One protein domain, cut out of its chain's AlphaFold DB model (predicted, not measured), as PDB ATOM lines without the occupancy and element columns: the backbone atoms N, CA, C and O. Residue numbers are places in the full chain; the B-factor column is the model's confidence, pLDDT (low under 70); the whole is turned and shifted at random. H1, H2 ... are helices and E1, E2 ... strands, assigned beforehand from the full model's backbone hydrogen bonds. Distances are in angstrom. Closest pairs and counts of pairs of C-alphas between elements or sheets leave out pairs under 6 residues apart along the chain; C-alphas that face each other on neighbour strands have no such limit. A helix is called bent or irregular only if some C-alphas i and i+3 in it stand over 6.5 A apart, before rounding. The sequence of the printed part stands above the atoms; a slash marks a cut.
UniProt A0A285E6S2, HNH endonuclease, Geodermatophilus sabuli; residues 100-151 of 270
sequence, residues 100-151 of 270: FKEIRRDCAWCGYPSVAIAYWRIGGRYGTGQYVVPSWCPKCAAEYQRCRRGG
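This is residues 100 to 151 of the 270 residues of the protein "HNH endonuclease" of Geodermatophilus sabuli (UniProt A0A285E6S2). A narrow three-stranded ribbon of sheet, with a long bent strand E2 as its middle, has one helix, H1, leading away from it, so that the tip of the E2 to E3 hairpin and the far end of H1 are the two remote ends of a loose, open shape. E1 pairs along the first part of E2 and E3 along its last part, while H1 only grazes the sheet with residues 138 to 139 and its residues 145 to 149 stick out, together with 150 and 151. The printed part has 52 residues with three named strands and one named helix, in the order E1, E2, E3, H1; the sheet runs E1, E2, E3, all antiparallel, and the class is mixed, helices and strands. The whole is loose, with a radius of gyration of the C-alphas of 13.2 A, and flat, with spans of 37 by 28 by 15 A.

Start with the longest strand, E2, residues 113 to 123: find C-alpha 113 at (36.820, -13.972, -27.540) and go on to C-alpha 123 at (25.417, 9.808, -34.864), 27.4 A away. On this path E2 bends by 56 degrees at residue 120. Go back to the first printed residue for E1, residues 100 to 106, which begins at C-alpha 100 at (32.788, -1.629, -41.729) and measures 18.7 A from first to last C-alpha. After E2, look at residues 128 to 132 for E3, 12.3 A long. Then find H1, residues 138 to 149, which runs 16.4 A from C-alpha 138 to C-alpha 149 at (10.808, -13.190, -30.602).

Begin with E2, the inner strand; E1 and E3 are the edge strands. The three strands form a meander, each strand after the first being the antiparallel neighbour of the one before. The pairing is staggered: E2 pairs with E1 over its residues 113 to 119 and with E3 over its residues 119 to 123. E1 and E2 are a hairpin with an angle of 135 degrees between their directions; look for N 103 and O 116, 2.8 A apart, and N 118 and O 101, 2.8 A apart, both within hydrogen-bond range. Their C-alphas 106 and 113 face each other at 4.2 A. E2 and E3 are a hairpin too, at 157 degrees, and here N 121 and O 130 are 2.9 A apart and N 132 and O 119 are 2.8 A apart, again within hydrogen-bond range. The closest C-alphas of the two edge strands are those of Phe 100 and Tyr 131, 7.7 A apart. Moving outward, you reach H1, which is only just on the sheet, with 5 pairs of C-alphas within 10 A, and only grazes it with its residues 138 to 139. The closest C-alphas of E2 and H1 are those of Ala 116 and Pro 138, 7.5 A apart. In H1 every O i to N i+4 pair is within hydrogen-bond range.

The two C-alphas farthest apart are those of Tyr 126, between E2 and E3, and Gly 150, after H1, at 37.9 A. Residues 145 to 151, of which 145 to 149 belong to H1, stand free. The printed part has no cut. The links E2 to E3 and E3 to H1 are tight, and the link E1 to E2, of 6 residues, is short. The mean pLDDT of the printed part is 77.5; look in the B-factor column for values under 70 at residues 123 to 127, residue 147 and residue 151 of this model.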
ATOM      1  N   PHE A 100      32.692  -0.676 -42.834       86.75
ATOM      2  CA  PHE A 100      32.788  -1.629 -41.729       86.75
ATOM      3  C   PHE A 100      34.242  -2.003 -41.433       86.75
ATOM      4  O   PHE A 100      35.124  -1.810 -42.265       86.75
ATOM      5  N   LYS A 101      34.493  -2.536 -40.235       87.50
ATOM      6  CA  LYS A 101      35.774  -3.147 -39.860       87.50
ATOM      7  C   LYS A 101      35.562  -4.328 -38.922       87.50
ATOM      8  O   LYS A 101      34.637  -4.317 -38.108       87.50
ATOM      9  N   GLU A 102      36.428  -5.327 -39.015       87.38
ATOM     10  CA  GLU A 102      36.463  -6.422 -38.048       87.38
ATOM     11  C   GLU A 102      37.181  -5.989 -36.769       87.38
ATOM     12  O   GLU A 102      38.197  -5.295 -36.802       87.38
ATOM     13  N   ILE A 103      36.633  -6.378 -35.619       85.50
ATOM     14  CA  ILE A 103      37.186  -6.077 -34.299       85.50
ATOM     15  C   ILE A 103      37.209  -7.363 -33.475       85.50
ATOM     16  O   ILE A 103      36.185  -8.041 -33.353       85.50
ATOM     17  N   ARG A 104      38.363  -7.680 -32.874       88.81
ATOM     18  CA  ARG A 104      38.505  -8.749 -31.873       88.81
ATOM     19  C   ARG A 104      38.195  -8.209 -30.484       88.81
ATOM     20  O   ARG A 104      38.712  -7.162 -30.106       88.81
ATOM     21  N   ARG A 105      37.342  -8.913 -29.743       84.81
ATOM     22  CA  ARG A 105      36.925  -8.533 -28.387       84.81
ATOM     23  C   ARG A 105      36.234  -9.682 -27.670       84.81
ATOM     24  O   ARG A 105      35.636 -10.550 -28.313       84.81
ATOM     25  N   ASP A 106      36.193  -9.604 -26.351       85.81
ATOM     26  CA  ASP A 106      35.421 -10.545 -25.553       85.81
ATOM     27  C   ASP A 106      33.925 -10.223 -25.622       85.81
ATOM     28  O   ASP A 106      33.473  -9.069 -25.645       85.81
ATOM     29  N   CYS A 107      33.116 -11.271 -25.721       80.81
ATOM     30  CA  CYS A 107      31.670 -11.150 -25.714       80.81
ATOM     31  C   CYS A 107      31.191 -10.705 -24.328       80.81
ATOM     32  O   CYS A 107      31.340 -11.451 -23.367       80.81
ATOM     33  N   ALA A 108      30.495  -9.568 -24.222       80.62
ATOM     34  CA  ALA A 108      29.983  -9.104 -22.926       80.62
ATOM     35  C   ALA A 108      28.892 -10.019 -22.326       80.62
ATOM     36  O   ALA A 108      28.508  -9.838 -21.178       80.62
ATOM     37  N   TRP A 109      28.363 -10.980 -23.099       72.44
ATOM     38  CA  TRP A 109      27.444 -12.003 -22.594       72.44
ATOM     39  C   TRP A 109      28.209 -13.235 -22.102       72.44
ATOM     40  O   TRP A 109      28.080 -13.602 -20.941       72.44
ATOM     41  N   CYS A 110      28.955 -13.918 -22.975       73.19
ATOM     42  CA  CYS A 110      29.546 -15.222 -22.648       73.19
ATOM     43  C   CYS A 110      31.029 -15.182 -22.260       73.19
ATOM     44  O   CYS A 110      31.586 -16.236 -21.983       73.19
ATOM     45  N   GLY A 111      31.684 -14.020 -22.295       80.00
ATOM     46  CA  GLY A 111      33.114 -13.866 -22.008       80.00
ATOM     47  C   GLY A 111      34.056 -14.418 -23.083       80.00
ATOM     48  O   GLY A 111      35.243 -14.138 -23.036       80.00
ATOM     49  N   TYR A 112      33.557 -15.167 -24.073       79.94
ATOM     50  CA  TYR A 112      34.412 -15.736 -25.115       79.94
ATOM     51  C   TYR A 112      34.966 -14.664 -26.067       79.94
ATOM     52  O   TYR A 112      34.186 -13.813 -26.527       79.94
ATOM     53  N   PRO A 113      36.249 -14.767 -26.462       84.94
ATOM     54  CA  PRO A 113      36.820 -13.972 -27.540       84.94
ATOM     55  C   PRO A 113      36.032 -14.174 -28.836       84.94
ATOM     56  O   PRO A 113      35.696 -15.297 -29.221       84.94
ATOM     57  N   SER A 114      35.706 -13.083 -29.524       82.38
ATOM     58  CA  SER A 114      34.944 -13.118 -30.771       82.38
ATOM     59  C   SER A 114      35.381 -12.031 -31.745       82.38
ATOM     60  O   SER A 114      35.774 -10.934 -31.342       82.38
ATOM     61  N   VAL A 115      35.282 -12.339 -33.039       82.94
ATOM     62  CA  VAL A 115      35.384 -11.352 -34.118       82.94
ATOM     63  C   VAL A 115      33.988 -10.786 -34.366       82.94
ATOM     64  O   VAL A 115      33.036 -11.535 -34.596       82.94
ATOM     65  N   ALA A 116      33.851  -9.465 -34.284       81.12
ATOM     66  CA  ALA A 116      32.617  -8.748 -34.575       81.12
ATOM     67  C   ALA A 116      32.839  -7.747 -35.712       81.12
ATOM     68  O   ALA A 116      33.880  -7.096 -35.777       81.12
ATOM     69  N   ILE A 117      31.837  -7.587 -36.576       83.31
ATOM     70  CA  ILE A 117      31.832  -6.549 -37.609       83.31
ATOM     71  C   ILE A 117      31.255  -5.276 -36.989       83.31
ATOM     72  O   ILE A 117      30.074  -5.225 -36.635       83.31
ATOM     73  N   ALA A 118      32.091  -4.252 -36.843       84.44
ATOM     74  CA  ALA A 118      31.661  -2.917 -36.464       84.44
ATOM     75  C   ALA A 118      31.326  -2.117 -37.719       84.44
ATOM     76  O   ALA A 118      32.108  -2.085 -38.667       84.44
ATOM     77  N   TYR A 119      30.178  -1.453 -37.717       83.56
ATOM     78  CA  TYR A 119      29.695  -0.668 -38.850       83.56
ATOM     79  C   TYR A 119      29.746   0.819 -38.512       83.56
ATOM     80  O   TYR A 119      29.439   1.231 -37.391       83.56
ATOM     81  N   TRP A 120      30.150   1.628 -39.480       82.38
ATOM     82  CA  TRP A 120      30.134   3.076 -39.362       82.38
ATOM     83  C   TRP A 120      28.693   3.572 -39.320       82.38
ATOM     84  O   TRP A 120      27.866   3.200 -40.156       82.38
ATOM     85  N   ARG A 121      28.387   4.432 -38.355       77.88
ATOM     86  CA  ARG A 121      27.153   5.215 -38.337       77.88
ATOM     87  C   ARG A 121      27.475   6.670 -38.089       77.88
ATOM     88  O   ARG A 121      28.354   6.992 -37.299       77.88
ATOM     89  N   ILE A 122      26.701   7.529 -38.733       75.31
ATOM     90  CA  ILE A 122      26.635   8.948 -38.406       75.31
ATOM     91  C   ILE A 122      25.691   9.078 -37.207       75.31
ATOM     92  O   ILE A 122      24.558   8.592 -37.262       75.31
ATOM     93  N   GLY A 123      26.173   9.646 -36.103       63.09
ATOM     94  CA  GLY A 123      25.417   9.808 -34.864       63.09
ATOM     95  C   GLY A 123      25.246  11.278 -34.481       63.09
ATOM     96  O   GLY A 123      26.157  12.083 -34.632       63.09
ATOM     97  N   GLY A 124      24.079  11.620 -33.929       54.25
ATOM     98  CA  GLY A 124      23.825  12.923 -33.306       54.25
ATOM     99  C   GLY A 124      23.460  14.064 -34.264       54.25
ATOM    100  O   GLY A 124      23.508  13.938 -35.484       54.25
ATOM    101  N   ARG A 125      23.080  15.206 -33.671       48.81
ATOM    102  CA  ARG A 125      22.611  16.427 -34.360       48.81
ATOM    103  C   ARG A 125      23.696  17.117 -35.208       48.81
ATOM    104  O   ARG A 125      23.356  17.938 -36.048       48.81
ATOM    105  N   TYR A 126      24.968  16.772 -34.984       57.78
ATOM    106  CA  TYR A 126      26.153  17.417 -35.569       57.78
ATOM    107  C   TYR A 126      26.954  16.507 -36.520       57.78
ATOM    108  O   TYR A 126      28.037  16.878 -36.958       57.78
ATOM    109  N   GLY A 127      26.447  15.310 -36.841       58.56
ATOM    110  CA  GLY A 127      27.000  14.480 -37.917       58.56
ATOM    111  C   GLY A 127      28.357  13.815 -37.646       58.56
ATOM    112  O   GLY A 127      28.989  13.341 -38.590       58.56
ATOM    113  N   THR A 128      28.823  13.728 -36.397       71.25
ATOM    114  CA  THR A 128      30.060  12.996 -36.092       71.25
ATOM    115  C   THR A 128      29.827  11.491 -36.255       71.25
ATOM    116  O   THR A 128      28.877  10.907 -35.729       71.25
ATOM    117  N   GLY A 129      30.662  10.844 -37.068       76.38
ATOM    118  CA  GLY A 129      30.549   9.414 -37.335       76.38
ATOM    119  C   GLY A 129      31.405   8.577 -36.389       76.38
ATOM    120  O   GLY A 129      32.533   8.944 -36.068       76.38
ATOM    121  N   GLN A 130      30.875   7.437 -35.950       83.75
ATOM    122  CA  GLN A 130      31.594   6.472 -35.122       83.75
ATOM    123  C   GLN A 130      31.272   5.041 -35.561       83.75
ATOM    124  O   GLN A 130      30.188   4.732 -36.061       83.75
ATOM    125  N   TYR A 131      32.224   4.137 -35.342       83.44
ATOM    126  CA  TYR A 131      31.977   2.705 -35.454       83.44
ATOM    127  C   TYR A 131      31.103   2.217 -34.299       83.44
ATOM    128  O   TYR A 131      31.482   2.316 -33.133       83.44
ATOM    129  N   VAL A 132      29.961   1.621 -34.629       82.56
ATOM    130  CA  VAL A 132      29.107   0.928 -33.668       82.56
ATOM    131  C   VAL A 132      29.576  -0.514 -33.553       82.56
ATOM    132  O   VAL A 132      29.525  -1.283 -34.513       82.56
ATOM    133  N   VAL A 133      30.035  -0.874 -32.357       81.81
ATOM    134  CA  VAL A 133      30.570  -2.204 -32.056       81.81
ATOM    135  C   VAL A 133      29.493  -3.036 -31.350       81.81
ATOM    136  O   VAL A 133      29.028  -2.632 -30.282       81.81
ATOM    137  N   PRO A 134      29.081  -4.200 -31.889       82.50
ATOM    138  CA  PRO A 134      28.092  -5.059 -31.239       82.50
ATOM    139  C   PRO A 134      28.570  -5.552 -29.870       82.50
ATOM    140  O   PRO A 134      29.648  -6.124 -29.778       82.50
ATOM    141  N   SER A 135      27.758  -5.403 -28.816       82.12
ATOM    142  CA  SER A 135      28.127  -5.783 -27.440       82.12
ATOM    143  C   SER A 135      28.259  -7.295 -27.199       82.12
ATOM    144  O   SER A 135      28.845  -7.702 -26.195       82.12
ATOM    145  N   TRP A 136      27.751  -8.138 -28.098       85.38
ATOM    146  CA  TRP A 136      27.746  -9.595 -27.948       85.38
ATOM    147  C   TRP A 136      28.243 -10.277 -29.223       85.38
ATOM    148  O   TRP A 136      28.090  -9.735 -30.317       85.38
ATOM    149  N   CYS A 137      28.805 -11.480 -29.089       83.06
ATOM    150  CA  CYS A 137      29.196 -12.302 -30.232       83.06
ATOM    151  C   CYS A 137      27.967 -12.725 -31.064       83.06
ATOM    152  O   CYS A 137      26.846 -12.729 -30.536       83.06
ATOM    153  N   PRO A 138      28.140 -13.149 -32.334       77.81
ATOM    154  CA  PRO A 138      27.024 -13.523 -33.206       77.81
ATOM    155  C   PRO A 138      26.091 -14.584 -32.605       77.81
ATOM    156  O   PRO A 138      24.872 -14.463 -32.711       77.81
ATOM    157  N   LYS A 139      26.648 -15.580 -31.898       77.06
ATOM    158  CA  LYS A 139      25.871 -16.632 -31.216       77.06
ATOM    159  C   LYS A 139      24.972 -16.051 -30.119       77.06
ATOM    160  O   LYS A 139      23.768 -16.297 -30.113       77.06
ATOM    161  N   CYS A 140      25.536 -15.240 -29.225       76.62
ATOM    162  CA  CYS A 140      24.794 -14.593 -28.142       76.62
ATOM    163  C   CYS A 140      23.771 -13.575 -28.668       76.62
ATOM    164  O   CYS A 140      22.646 -13.517 -28.176       76.62
ATOM    165  N   ALA A 141      24.112 -12.812 -29.708       79.94
ATOM    166  CA  ALA A 141      23.180 -11.895 -30.358       79.94
ATOM    167  C   ALA A 141      21.990 -12.636 -30.999       79.94
ATOM    168  O   ALA A 141      20.845 -12.204 -30.848       79.94
ATOM    169  N   ALA A 142      22.230 -13.774 -31.658       77.25
ATOM    170  CA  ALA A 142      21.172 -14.612 -32.220       77.25
ATOM    171  C   ALA A 142      20.262 -15.203 -31.129       77.25
ATOM    172  O   ALA A 142      19.037 -15.170 -31.267       77.25
ATOM    173  N   GLU A 143      20.843 -15.679 -30.021       73.12
ATOM    174  CA  GLU A 143      20.089 -16.177 -28.864       73.12
ATOM    175  C   GLU A 143      19.205 -15.082 -28.256       73.12
ATOM    176  O   GLU A 143      18.017 -15.306 -28.021       73.12
ATOM    177  N   TYR A 144      19.739 -13.863 -28.088       76.44
ATOM    178  CA  TYR A 144      18.967 -12.709 -27.618       76.44
ATOM    179  C   TYR A 144      17.701 -12.496 -28.453       76.44
ATOM    180  O   TYR A 144      16.594 -12.367 -27.924       76.44
ATOM    181  N   GLN A 145      17.876 -12.443 -29.777       77.06
ATOM    182  CA  GLN A 145      16.796 -12.168 -30.718       77.06
ATOM    183  C   GLN A 145      15.773 -13.302 -30.725       77.06
ATOM    184  O   GLN A 145      14.573 -13.030 -30.781       77.06
ATOM    185  N   ARG A 146      16.219 -14.559 -30.606       73.75
ATOM    186  CA  ARG A 146      15.331 -15.720 -30.467       73.75
ATOM    187  C   ARG A 146      14.469 -15.605 -29.211       73.75
ATOM    188  O   ARG A 146      13.248 -15.701 -29.315       73.75
ATOM    189  N   CYS A 147      15.074 -15.314 -28.061       68.69
ATOM    190  CA  CYS A 147      14.360 -15.102 -26.799       68.69
ATOM    191  C   CYS A 147      13.343 -13.959 -26.902       68.69
ATOM    192  O   CYS A 147      12.190 -14.115 -26.497       68.69
ATOM    193  N   ARG A 148      13.733 -12.827 -27.504       73.38
ATOM    194  CA  ARG A 148      12.847 -11.671 -27.688       73.38
ATOM    195  C   ARG A 148      11.653 -11.998 -28.590       73.38
ATOM    196  O   ARG A 148      10.528 -11.638 -28.255       73.38
ATOM    197  N   ARG A 149      11.876 -12.708 -29.703       73.19
ATOM    198  CA  ARG A 149      10.808 -13.190 -30.602       73.19
ATOM    199  C   ARG A 149       9.891 -14.207 -29.918       73.19
ATOM    200  O   ARG A 149       8.700 -14.214 -30.191       73.19
ATOM    201  N   GLY A 150      10.430 -15.007 -28.997       71.31
ATOM    202  CA  GLY A 150       9.677 -15.931 -28.147       71.31
ATOM    203  C   GLY A 150       8.927 -15.278 -26.977       71.31
ATOM    204  O   GLY A 150       8.434 -15.992 -26.110       71.31
ATOM    205  N   GLY A 151       8.859 -13.941 -26.906       69.56
ATOM    206  CA  GLY A 151       8.103 -13.215 -25.878       69.56
ATOM    207  C   GLY A 151       8.832 -13.029 -24.541       69.56
ATOM    208  O   GLY A 151       8.232 -12.574 -23.565       69.56
TER     209      GLY A 151